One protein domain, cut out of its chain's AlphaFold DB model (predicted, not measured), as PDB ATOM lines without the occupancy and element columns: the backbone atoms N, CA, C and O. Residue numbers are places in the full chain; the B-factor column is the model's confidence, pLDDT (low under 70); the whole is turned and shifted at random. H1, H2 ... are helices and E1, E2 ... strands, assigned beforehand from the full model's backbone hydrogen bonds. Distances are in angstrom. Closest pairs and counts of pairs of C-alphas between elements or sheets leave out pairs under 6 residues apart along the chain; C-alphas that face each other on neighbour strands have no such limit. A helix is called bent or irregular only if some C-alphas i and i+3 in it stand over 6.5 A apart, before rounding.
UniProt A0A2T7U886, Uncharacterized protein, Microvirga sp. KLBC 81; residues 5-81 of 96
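What this domain is: This is residues 5 to 81 of the 96 residues of an uncharacterized protein of Microvirga sp. KLBC 81 (UniProt A0A2T7U886). Two helices, H1 and H2, lie side by side and cover one face of a strongly twisted three-stranded sheet, giving two layers. A small hairpin, E1 and E2, sits with E1 beside the sheet's edge strand E3. The printed part has 77 residues, in the order E1 E2 H1 E3 H2 E4 E5, class mixed; the larger sheet runs E3 E5 E4, antiparallel. It is compact, with a radius of gyration of the C-alphas of 12.0 A, and elongated, spanning 38 by 25 by 24 A.

Where its parts are: E1, residues 5 to 7, begins at C-alpha 5 (-55.573, 48.176, -28.141), and E2 is residues 10 to 12. H1, residues 19 to 35, is 24.5 A long. E3 is residues 40 to 46, 19.1 A. H2, residues 47 to 59, 19.2 A, is irregular: C-alphas 48 and 51 are 7.4 A apart. E4, residues 62 to 69, is 20.0 A; E5, residues 73 to 80, 22.3 A, ends at C-alpha 80 (-36.419, 51.264, -20.842).

How they stand to each other: In the hairpin E1 and E2, N 6 and O 10 are 3.0 A apart. The closest C-alphas of E1 and E3, His 5 and Trp 44, are 6.1 A apart. H1 is on the larger sheet at a height of 9.1 A, along the strands. H1 and H2 touch, closest at the C-alphas of Ile 27 and Val 53, 6.5 A, at a shallow tilt of 29 degrees, the same way. Between E3 and E5, N 43 and O 76 are 2.8 A apart. H2 is on this sheet at a height of 6.7 A, over E3. E3, H2 and E4 form a split strand-helix-strand unit, with E5 between the two strands and a right-handed crossover. In the hairpin E4 and E5, N 65 and O 77 are 2.9 A apart. Every O i to N i+4 pair is within hydrogen-bond range in H1, and 7 of 9 in H2.

The domain as a whole: The C-alphas farthest apart, Gly 16 and Gly 81, are 38.4 A apart. The printed part has no cut and no long link. Residues 5 to 9 have pLDDT under 70.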
ATOM      1  N   HIS A   5     -55.625  46.771 -28.545       65.38
ATOM      2  CA  HIS A   5     -55.573  48.176 -28.141       65.38
ATOM      3  C   HIS A   5     -54.234  48.791 -28.578       65.38
ATOM      4  O   HIS A   5     -53.182  48.405 -28.073       65.38
ATOM      5  N   LEU A   6     -54.259  49.730 -29.529       65.38
ATOM      6  CA  LEU A   6     -53.034  50.312 -30.103       65.38
ATOM      7  C   LEU A   6     -52.621  51.626 -29.448       65.38
ATOM      8  O   LEU A   6     -51.427  51.898 -29.341       65.38
ATOM      9  N   ASP A   7     -53.603  52.432 -29.055       61.22
ATOM     10  CA  ASP A   7     -53.431  53.756 -28.455       61.22
ATOM     11  C   ASP A   7     -54.760  54.220 -27.828       61.22
ATOM     12  O   ASP A   7     -55.779  53.535 -27.993       61.22
ATOM     13  N   ASP A   8     -54.776  55.371 -27.150       59.59
ATOM     14  CA  ASP A   8     -55.978  55.953 -26.537       59.59
ATOM     15  C   ASP A   8     -57.132  56.094 -27.552       59.59
ATOM     16  O   ASP A   8     -57.212  57.023 -28.355       59.59
ATOM     17  N   GLY A   9     -58.057  55.130 -27.510       62.28
ATOM     18  CA  GLY A   9     -59.265  55.086 -28.336       62.28
ATOM     19  C   GLY A   9     -59.158  54.295 -29.644       62.28
ATOM     20  O   GLY A   9     -60.196  54.033 -30.257       62.28
ATOM     21  N   LEU A  10     -57.968  53.839 -30.059       70.38
ATOM     22  CA  LEU A  10     -57.807  53.055 -31.289       70.38
ATOM     23  C   LEU A  10     -57.779  51.549 -31.002       70.38
ATOM     24  O   LEU A  10     -56.821  51.013 -30.441       70.38
ATOM     25  N   ARG A  11     -58.830  50.851 -31.448       74.44
ATOM     26  CA  ARG A  11     -58.945  49.387 -31.379       74.44
ATOM     27  C   ARG A  11     -58.993  48.793 -32.778       74.44
ATOM     28  O   ARG A  11     -59.875  49.146 -33.559       74.44
ATOM     29  N   LEU A  12     -58.100  47.852 -33.073       77.38
ATOM     30  CA  LEU A  12     -58.159  47.064 -34.307       77.38
ATOM     31  C   LEU A  12     -58.710  45.669 -34.037       77.38
ATOM     32  O   LEU A  12     -58.596  45.116 -32.943       77.38
ATOM     33  N   ARG A  13     -59.322  45.108 -35.076       78.81
ATOM     34  CA  ARG A  13     -59.824  43.741 -35.104       78.81
ATOM     35  C   ARG A  13     -59.564  43.142 -36.478       78.81
ATOM     36  O   ARG A  13     -59.798  43.803 -37.487       78.81
ATOM     37  N   PHE A  14     -59.179  41.869 -36.506       82.44
ATOM     38  CA  PHE A  14     -58.926  41.121 -37.734       82.44
ATOM     39  C   PHE A  14     -60.017  40.057 -37.954       82.44
ATOM     40  O   PHE A  14     -59.910  38.927 -37.483       82.44
ATOM     41  N   PRO A  15     -61.128  40.393 -38.638       80.06
ATOM     42  CA  PRO A  15     -62.208  39.439 -38.868       80.06
ATOM     43  C   PRO A  15     -61.738  38.243 -39.710       80.06
ATOM     44  O   PRO A  15     -61.014  38.404 -40.690       80.06
ATOM     45  N   GLY A  16     -62.174  37.039 -39.331       83.44
ATOM     46  CA  GLY A  16     -61.810  35.795 -40.018       83.44
ATOM     47  C   GLY A  16     -60.407  35.269 -39.697       83.44
ATOM     48  O   GLY A  16     -59.950  34.338 -40.358       83.44
ATOM     49  N   ARG A  17     -59.718  35.847 -38.705       87.06
ATOM     50  CA  ARG A  17     -58.429  35.358 -38.199       87.06
ATOM     51  C   ARG A  17     -58.582  34.665 -36.845       87.06
ATOM     52  O   ARG A  17     -59.586  34.852 -36.157       87.06
ATOM     53  N   SER A  18     -57.620  33.796 -36.535       88.00
ATOM     54  CA  SER A  18     -57.570  33.052 -35.276       88.00
ATOM     55  C   SER A  18     -57.116  33.942 -34.123       88.00
ATOM     56  O   SER A  18     -56.508  34.990 -34.331       88.00
ATOM     57  N   GLU A  19     -57.369  33.492 -32.897       84.06
ATOM     58  CA  GLU A  19     -56.872  34.177 -31.705       84.06
ATOM     59  C   GLU A  19     -55.337  34.216 -31.660       84.06
ATOM     60  O   GLU A  19     -54.770  35.259 -31.355       84.06
ATOM     61  N   ASP A  20     -54.665  33.137 -32.072       87.06
ATOM     62  CA  ASP A  20     -53.199  33.094 -32.181       87.06
ATOM     63  C   ASP A  20     -52.650  34.171 -33.133       87.06
ATOM     64  O   ASP A  20     -51.558  34.704 -32.933       87.06
ATOM     65  N   PHE A  21     -53.411  34.518 -34.179       88.50
ATOM     66  CA  PHE A  21     -53.036  35.600 -35.085       88.50
ATOM     67  C   PHE A  21     -53.136  36.956 -34.386       88.50
ATOM     68  O   PHE A  21     -52.194  37.745 -34.458       88.50
ATOM     69  N   ASP A  22     -54.246  37.217 -33.692       88.19
ATOM     70  CA  ASP A  22     -54.428  38.455 -32.928       88.19
ATOM     71  C   ASP A  22     -53.319  38.606 -31.869       88.19
ATOM     72  O   ASP A  22     -52.737  39.683 -31.718       88.19
ATOM     73  N   GLN A  23     -52.961  37.506 -31.198       88.19
ATOM     74  CA  GLN A  23     -51.862  37.458 -30.235       88.19
ATOM     75  C   GLN A  23     -50.514  37.810 -30.875       88.19
ATOM     76  O   GLN A  23     -49.791  38.662 -30.356       88.19
ATOM     77  N   GLY A  24     -50.197  37.204 -32.023       91.31
ATOM     78  CA  GLY A  24     -48.964  37.483 -32.757       91.31
ATOM     79  C   GLY A  24     -48.860  38.937 -33.227       91.31
ATOM     80  O   GLY A  24     -47.782  39.530 -33.155       91.31
ATOM     81  N   VAL A  25     -49.973  39.538 -33.660       90.69
ATOM     82  CA  VAL A  25     -50.015  40.958 -34.044       90.69
ATOM     83  C   VAL A  25     -49.753  41.864 -32.843       90.69
ATOM     84  O   VAL A  25     -48.962  42.801 -32.954       90.69
ATOM     85  N   GLU A  26     -50.376  41.586 -31.696       91.44
ATOM     86  CA  GLU A  26     -50.167  42.356 -30.466       91.44
ATOM     87  C   GLU A  26     -48.693  42.323 -30.026       91.44
ATOM     88  O   GLU A  26     -48.097  43.375 -29.792       91.44
ATOM     89  N   ILE A  27     -48.065  41.141 -30.019       93.06
ATOM     90  CA  ILE A  27     -46.638  40.981 -29.696       93.06
ATOM     91  C   ILE A  27     -45.748  41.740 -30.688       93.06
ATOM     92  O   ILE A  27     -44.830  42.453 -30.277       93.06
ATOM     93  N   GLY A  28     -46.018  41.612 -31.992       93.06
ATOM     94  CA  GLY A  28     -45.243  42.287 -33.033       93.06
ATOM     95  C   GLY A  28     -45.294  43.810 -32.903       93.06
ATOM     96  O   GLY A  28     -44.275  44.482 -33.039       93.06
ATOM     97  N   MET A  29     -46.461  44.358 -32.567       91.44
ATOM     98  CA  MET A  29     -46.619  45.789 -32.326       91.44
ATOM     99  C   MET A  29     -45.811  46.264 -31.111       91.44
ATOM    100  O   MET A  29     -45.149  47.297 -31.186       91.44
ATOM    101  N   LEU A  30     -45.834  45.515 -30.005       93.31
ATOM    102  CA  LEU A  30     -45.046  45.848 -28.814       93.31
ATOM    103  C   LEU A  30     -43.543  45.820 -29.108       93.31
ATOM    104  O   LEU A  30     -42.826  46.717 -28.672       93.31
ATOM    105  N   ALA A  31     -43.075  44.837 -29.881       94.25
ATOM    106  CA  ALA A  31     -41.682  44.766 -30.313       94.25
ATOM    107  C   ALA A  31     -41.269  46.008 -31.119       94.25
ATOM    108  O   ALA A  31     -40.213  46.572 -30.855       94.25
ATOM    109  N   VAL A  32     -42.123  46.492 -32.030       94.00
ATOM    110  CA  VAL A  32     -41.863  47.733 -32.782       94.00
ATOM    111  C   VAL A  32     -41.789  48.955 -31.861       94.00
ATOM    112  O   VAL A  32     -40.913  49.795 -32.040       94.00
ATOM    113  N   LEU A  33     -42.670  49.067 -30.860       92.12
ATOM    114  CA  LEU A  33     -42.625  50.180 -29.899       92.12
ATOM    115  C   LEU A  33     -41.349  50.162 -29.042       92.12
ATOM    116  O   LEU A  33     -40.803  51.218 -28.735       92.12
ATOM    117  N   MET A  34     -40.860  48.974 -28.682       93.25
ATOM    118  CA  MET A  34     -39.595  48.814 -27.959       93.25
ATOM    119  C   MET A  34     -38.373  49.090 -28.843       93.25
ATOM    120  O   MET A  34     -37.409  49.681 -28.368       93.25
ATOM    121  N   ASP A  35     -38.411  48.709 -30.123       93.94
ATOM    122  CA  ASP A  35     -37.335  48.967 -31.097       93.94
ATOM    123  C   ASP A  35     -37.137  50.468 -31.369       93.94
ATOM    124  O   ASP A  35     -36.034  50.924 -31.644       93.94
ATOM    125  N   GLN A  36     -38.196  51.265 -31.200       92.69
ATOM    126  CA  GLN A  36     -38.129  52.729 -31.248       92.69
ATOM    127  C   GLN A  36     -37.458  53.360 -30.013       92.69
ATOM    128  O   GLN A  36     -37.397  54.586 -29.921       92.69
ATOM    129  N   GLU A  37     -36.989  52.553 -29.055       89.25
ATOM    130  CA  GLU A  37     -36.344  52.980 -27.806       89.25
ATOM    131  C   GLU A  37     -37.173  54.006 -27.005       89.25
ATOM    132  O   GLU A  37     -36.637  54.858 -26.287       89.25
ATOM    133  N   ILE A  38     -38.508  53.927 -27.103       89.19
ATOM    134  CA  ILE A  38     -39.417  54.808 -26.364       89.19
ATOM    135  C   ILE A  38     -39.136  54.646 -24.859       89.19
ATOM    136  O   ILE A  38     -39.209  53.521 -24.359       89.19
ATOM    137  N   PRO A  39     -38.836  55.722 -24.104       90.38
ATOM    138  CA  PRO A  39     -38.389  55.599 -22.715       90.38
ATOM    139  C   PRO A  39     -39.389  54.903 -21.794       90.38
ATOM    140  O   PRO A  39     -39.007  54.123 -20.918       90.38
ATOM    141  N   GLU A  40     -40.667  55.213 -21.988       92.38
ATOM    142  CA  GLU A  40     -41.778  54.665 -21.233       92.38
ATOM    143  C   GLU A  40     -43.039  54.693 -22.096       92.38
ATOM    144  O   GLU A  40     -43.313  55.696 -22.755       92.38
ATOM    145  N   PHE A  41     -43.802  53.603 -22.088       92.56
ATOM    146  CA  PHE A  41     -45.130  53.555 -22.694       92.56
ATOM    147  C   PHE A  41     -45.992  52.494 -22.010       92.56
ATOM    148  O   PHE A  41     -45.468  51.526 -21.456       92.56
ATOM    149  N   SER A  42     -47.312  52.663 -22.074       92.19
ATOM    150  CA  SER A  42     -48.277  51.731 -21.481       92.19
ATOM    151  C   SER A  42     -49.198  51.140 -22.539       92.19
ATOM    152  O   SER A  42     -49.541  51.810 -23.522       92.19
ATOM    153  N   ARG A  43     -49.577  49.872 -22.371       92.12
ATOM    154  CA  ARG A  43     -50.477  49.148 -23.271       92.12
ATOM    155  C   ARG A  43     -51.373  48.192 -22.494       92.12
ATOM    156  O   ARG A  43     -50.907  47.444 -21.640       92.12
ATOM    157  N   TRP A  44     -52.641  48.171 -22.896       91.88
ATOM    158  CA  TRP A  44     -53.618  47.171 -22.486       91.88
ATOM    159  C   TRP A  44     -53.494  45.951 -23.395       91.88
ATOM    160  O   TRP A  44     -53.779  46.052 -24.591       91.88
ATOM    161  N   ILE A  45     -53.038  44.828 -22.851       91.88
ATOM    162  CA  ILE A  45     -52.709  43.637 -23.638       91.88
ATOM    163  C   ILE A  45     -53.427  42.402 -23.116       91.88
ATOM    164  O   ILE A  45     -53.908  42.354 -21.980       91.88
ATOM    165  N   SER A  46     -53.463  41.373 -23.951       91.62
ATOM    166  CA  SER A  46     -53.925  40.053 -23.562       91.62
ATOM    167  C   SER A  46     -53.076  39.464 -22.435       91.62
ATOM    168  O   SER A  46     -51.855  39.358 -22.564       91.62
ATOM    169  N   ARG A  47     -53.711  38.935 -21.381       93.25
ATOM    170  CA  ARG A  47     -52.996  38.126 -20.378       93.25
ATOM    171  C   ARG A  47     -52.362  36.869 -20.954       93.25
ATOM    172  O   ARG A  47     -51.333  36.436 -20.448       93.25
ATOM    173  N   ALA A  48     -52.923  36.312 -22.028       93.06
ATOM    174  CA  ALA A  48     -52.321  35.165 -22.705       93.06
ATOM    175  C   ALA A  48     -50.943  35.506 -23.302       93.06
ATOM    176  O   ALA A  48     -50.102  34.622 -23.427       93.06
ATOM    177  N   ASN A  49     -50.691  36.785 -23.602       94.19
ATOM    178  CA  ASN A  49     -49.418  37.264 -24.135       94.19
ATOM    179  C   ASN A  49     -48.428  37.726 -23.058       94.19
ATOM    180  O   ASN A  49     -47.257  37.924 -23.380       94.19
ATOM    181  N   LEU A  50     -48.859  37.896 -21.801       94.44
ATOM    182  CA  LEU A  50     -48.064  38.530 -20.741       94.44
ATOM    183  C   LEU A  50     -46.672  37.899 -20.592       94.44
ATOM    184  O   LEU A  50     -45.667  38.599 -20.677       94.44
ATOM    185  N   SER A  51     -46.601  36.574 -20.455       95.31
ATOM    186  CA  SER A  51     -45.334  35.859 -20.242       95.31
ATOM    187  C   SER A  51     -44.354  36.016 -21.411       95.31
ATOM    188  O   SER A  51     -43.148  36.181 -21.216       95.31
ATOM    189  N   GLN A  52     -44.861  35.999 -22.645       95.50
ATOM    190  CA  GLN A  52     -44.045  36.182 -23.839       95.50
ATOM    191  C   GLN A  52     -43.585  37.636 -23.982       95.50
ATOM    192  O   GLN A  52     -42.427  37.895 -24.310       95.50
ATOM    193  N   VAL A  53     -44.475  38.585 -23.701       95.75
ATOM    194  CA  VAL A  53     -44.181  40.019 -23.718       95.75
ATOM    195  C   VAL A  53     -43.109  40.372 -22.691       95.75
ATOM    196  O   VAL A  53     -42.177  41.100 -23.024       95.75
ATOM    197  N   GLU A  54     -43.171  39.812 -21.484       96.25
ATOM    198  CA  GLU A  54     -42.130  39.964 -20.463       96.25
ATOM    199  C   GLU A  54     -40.763  39.467 -20.936       96.25
ATOM    200  O   GLU A  54     -39.747  40.137 -20.729       96.25
ATOM    201  N   ALA A  55     -40.728  38.308 -21.600       96.56
ATOM    202  CA  ALA A  55     -39.493  37.743 -22.130       96.56
ATOM    203  C   ALA A  55     -38.870  38.644 -23.209       96.56
ATOM    204  O   ALA A  55     -37.670  38.929 -23.154       96.56
ATOM    205  N   ILE A  56     -39.687  39.136 -24.146       95.50
ATOM    206  CA  ILE A  56     -39.247  40.041 -25.215       95.50
ATOM    207  C   ILE A  56     -38.780  41.372 -24.621       95.50
ATOM    208  O   ILE A  56     -37.672  41.817 -24.913       95.50
ATOM    209  N   ALA A  57     -39.575  41.973 -23.734       95.38
ATOM    210  CA  ALA A  57     -39.240  43.234 -23.084       95.38
ATOM    211  C   ALA A  57     -37.899  43.155 -22.353       95.38
ATOM    212  O   ALA A  57     -37.033  44.005 -22.556       95.38
ATOM    213  N   LYS A  58     -37.676  42.085 -21.583       95.12
ATOM    214  CA  LYS A  58     -36.402  41.853 -20.899       95.12
ATOM    215  C   LYS A  58     -35.228  41.770 -21.877       95.12
ATOM    216  O   LYS A  58     -34.175  42.344 -21.602       95.12
ATOM    217  N   GLN A  59     -35.392  41.066 -22.996       95.00
ATOM    218  CA  GLN A  59     -34.355  40.943 -24.022       95.00
ATOM    219  C   GLN A  59     -34.051  42.285 -24.705       95.00
ATOM    220  O   GLN A  59     -32.897  42.549 -25.036       95.00
ATOM    221  N   MET A  60     -35.059  43.145 -24.857       94.44
ATOM    222  CA  MET A  60     -34.941  44.486 -25.437       94.44
ATOM    223  C   MET A  60     -34.559  45.568 -24.411       94.44
ATOM    224  O   MET A  60     -34.584  46.751 -24.723       94.44
ATOM    225  N   GLY A  61     -34.203  45.195 -23.175       93.75
ATOM    226  CA  GLY A  61     -33.749  46.145 -22.152       93.75
ATOM    227  C   GLY A  61     -34.866  46.894 -21.422       93.75
ATOM    228  O   GLY A  61     -34.588  47.844 -20.686       93.75
ATOM    229  N   TYR A  62     -36.116  46.464 -21.569       95.44
ATOM    230  CA  TYR A  62     -37.275  47.016 -20.879       95.44
ATOM    231  C   TYR A  62     -37.604  46.253 -19.593       95.44
ATOM    232  O   TYR A  62     -37.424  45.041 -19.472       95.44
ATOM    233  N   ARG A  63     -38.134  46.986 -18.615       94.44
ATOM    234  CA  ARG A  63     -38.827  46.440 -17.447       94.44
ATOM    235  C   ARG A  63     -40.328  46.555 -17.660       94.44
ATOM    236  O   ARG A  63     -40.795  47.582 -18.143       94.44
ATOM    237  N   VAL A  64     -41.048  45.524 -17.247       94.75
ATOM    238  CA  VAL A  64     -42.506  45.424 -17.322       94.75
ATOM    239  C   VAL A  64     -43.078  45.694 -15.934       94.75
ATOM    240  O   VAL A  64     -42.565  45.180 -14.941       94.75
ATOM    241  N   ILE A  65     -44.099  46.545 -15.858       94.88
ATOM    242  CA  ILE A  65     -44.816  46.877 -14.627       94.88
ATOM    243  C   ILE A  65     -46.306  46.716 -14.904       94.88
ATOM    244  O   ILE A  65     -46.867  47.471 -15.694       94.88
ATOM    245  N   GLU A  66     -46.945  45.761 -14.239       94.25
ATOM    246  CA  GLU A  66     -48.400  45.619 -14.273       94.25
ATOM    247  C   GLU A  66     -49.051  46.741 -13.451       94.25
ATOM    248  O   GLU A  66     -48.723  46.937 -12.278       94.25
ATOM    249  N   ALA A  67     -49.965  47.492 -14.065       89.19
ATOM    250  CA  ALA A  67     -50.710  48.571 -13.413       89.19
ATOM    251  C   ALA A  67     -52.115  48.135 -12.947       89.19
ATOM    252  O   ALA A  67     -52.765  48.851 -12.185       89.19
ATOM    253  N   GLY A  68     -52.575  46.957 -13.374       89.06
ATOM    254  CA  GLY A  68     -53.892  46.402 -13.061       89.06
ATOM    255  C   GLY A  68     -54.454  45.605 -14.236       89.06
ATOM    256  O   GLY A  68     -53.820  45.500 -15.280       89.06
ATOM    257  N   GLY A  69     -55.635  45.016 -14.078       91.12
ATOM    258  CA  GLY A  69     -56.247  44.202 -15.126       91.12
ATOM    259  C   GLY A  69     -57.512  43.485 -14.669       91.12
ATOM    260  O   GLY A  69     -57.851  43.527 -13.486       91.12
ATOM    261  N   ASP A  70     -58.169  42.794 -15.596       91.88
ATOM    262  CA  ASP A  70     -59.234  41.817 -15.321       91.88
ATOM    263  C   ASP A  70     -58.705  40.386 -15.538       91.88
ATOM    264  O   ASP A  70     -57.503  40.180 -15.402       91.88
ATOM    265  N   GLU A  71     -59.541  39.376 -15.792       90.00
ATOM    266  CA  GLU A  71     -59.084  37.990 -16.023       90.00
ATOM    267  C   GLU A  71     -58.446  37.778 -17.406       90.00
ATOM    268  O   GLU A  71     -57.575  36.922 -17.558       90.00
ATOM    269  N   ASP A  72     -58.825  38.577 -18.399       89.62
ATOM    270  CA  ASP A  72     -58.425  38.386 -19.795       89.62
ATOM    271  C   ASP A  72     -57.355  39.387 -20.230       89.62
ATOM    272  O   ASP A  72     -56.579  39.127 -21.159       89.62
ATOM    273  N   TRP A  73     -57.296  40.533 -19.560       89.31
ATOM    274  CA  TRP A  73     -56.483  41.670 -19.946       89.31
ATOM    275  C   TRP A  73     -55.701  42.268 -18.786       89.31
ATOM    276  O   TRP A  73     -56.082  42.182 -17.618       89.31
ATOM    277  N   VAL A  74     -54.594  42.911 -19.136       93.62
ATOM    278  CA  VAL A  74     -53.700  43.570 -18.192       93.62
ATOM    279  C   VAL A  74     -53.165  44.866 -18.791       93.62
ATOM    280  O   VAL A  74     -52.782  44.910 -19.961       93.62
ATOM    281  N   ASP A  75     -53.146  45.923 -17.983       93.56
ATOM    282  CA  ASP A  75     -52.427  47.152 -18.293       93.56
ATOM    283  C   ASP A  75     -50.968  46.986 -17.894       93.56
ATOM    284  O   ASP A  75     -50.650  46.688 -16.735       93.56
ATOM    285  N   ILE A  76     -50.080  47.199 -18.851       94.56
ATOM    286  CA  ILE A  76     -48.649  47.050 -18.671       94.56
ATOM    287  C   ILE A  76     -47.959  48.342 -19.051       94.56
ATOM    288  O   ILE A  76     -48.131  48.853 -20.152       94.56
ATOM    289  N   THR A  77     -47.080  48.801 -18.170       95.38
ATOM    290  CA  THR A  77     -46.123  49.865 -18.457       95.38
ATOM    291  C   THR A  77     -44.738  49.279 -18.711       95.38
ATOM    292  O   THR A  77     -44.180  48.570 -17.871       95.38
ATOM    293  N   PHE A  78     -44.165  49.616 -19.860       94.44
ATOM    294  CA  PHE A  78     -42.805  49.279 -20.261       94.44
ATOM    295  C   PHE A  78     -41.886  50.452 -19.938       94.44
ATOM    296  O   PHE A  78     -42.186  51.586 -20.301       94.44
ATOM    297  N   ARG A  79     -40.753  50.193 -19.279       94.00
ATOM    298  CA  ARG A  79     -39.727  51.203 -18.971       94.00
ATOM    299  C   ARG A  79     -38.363  50.771 -19.467       94.00
ATOM    300  O   ARG A  79     -37.854  49.745 -19.016       94.00
ATOM    301  N   HIS A  80     -37.748  51.566 -20.332       92.94
ATOM    302  CA  HIS A  80     -36.419  51.264 -20.842       92.94
ATOM    303  C   HIS A  80     -35.364  51.430 -19.739       92.94
ATOM    304  O   HIS A  80     -35.270  52.473 -19.089       92.94
ATOM    305  N   GLY A  81     -34.572  50.388 -19.494       81.00
ATOM    306  CA  GLY A  81     -33.673  50.304 -18.344       81.00
ATOM    307  C   GLY A  81     -32.385  51.123 -18.464       81.00
ATOM    308  O   GLY A  81     -31.767  51.413 -17.440       81.00
TER     309      GLY A  81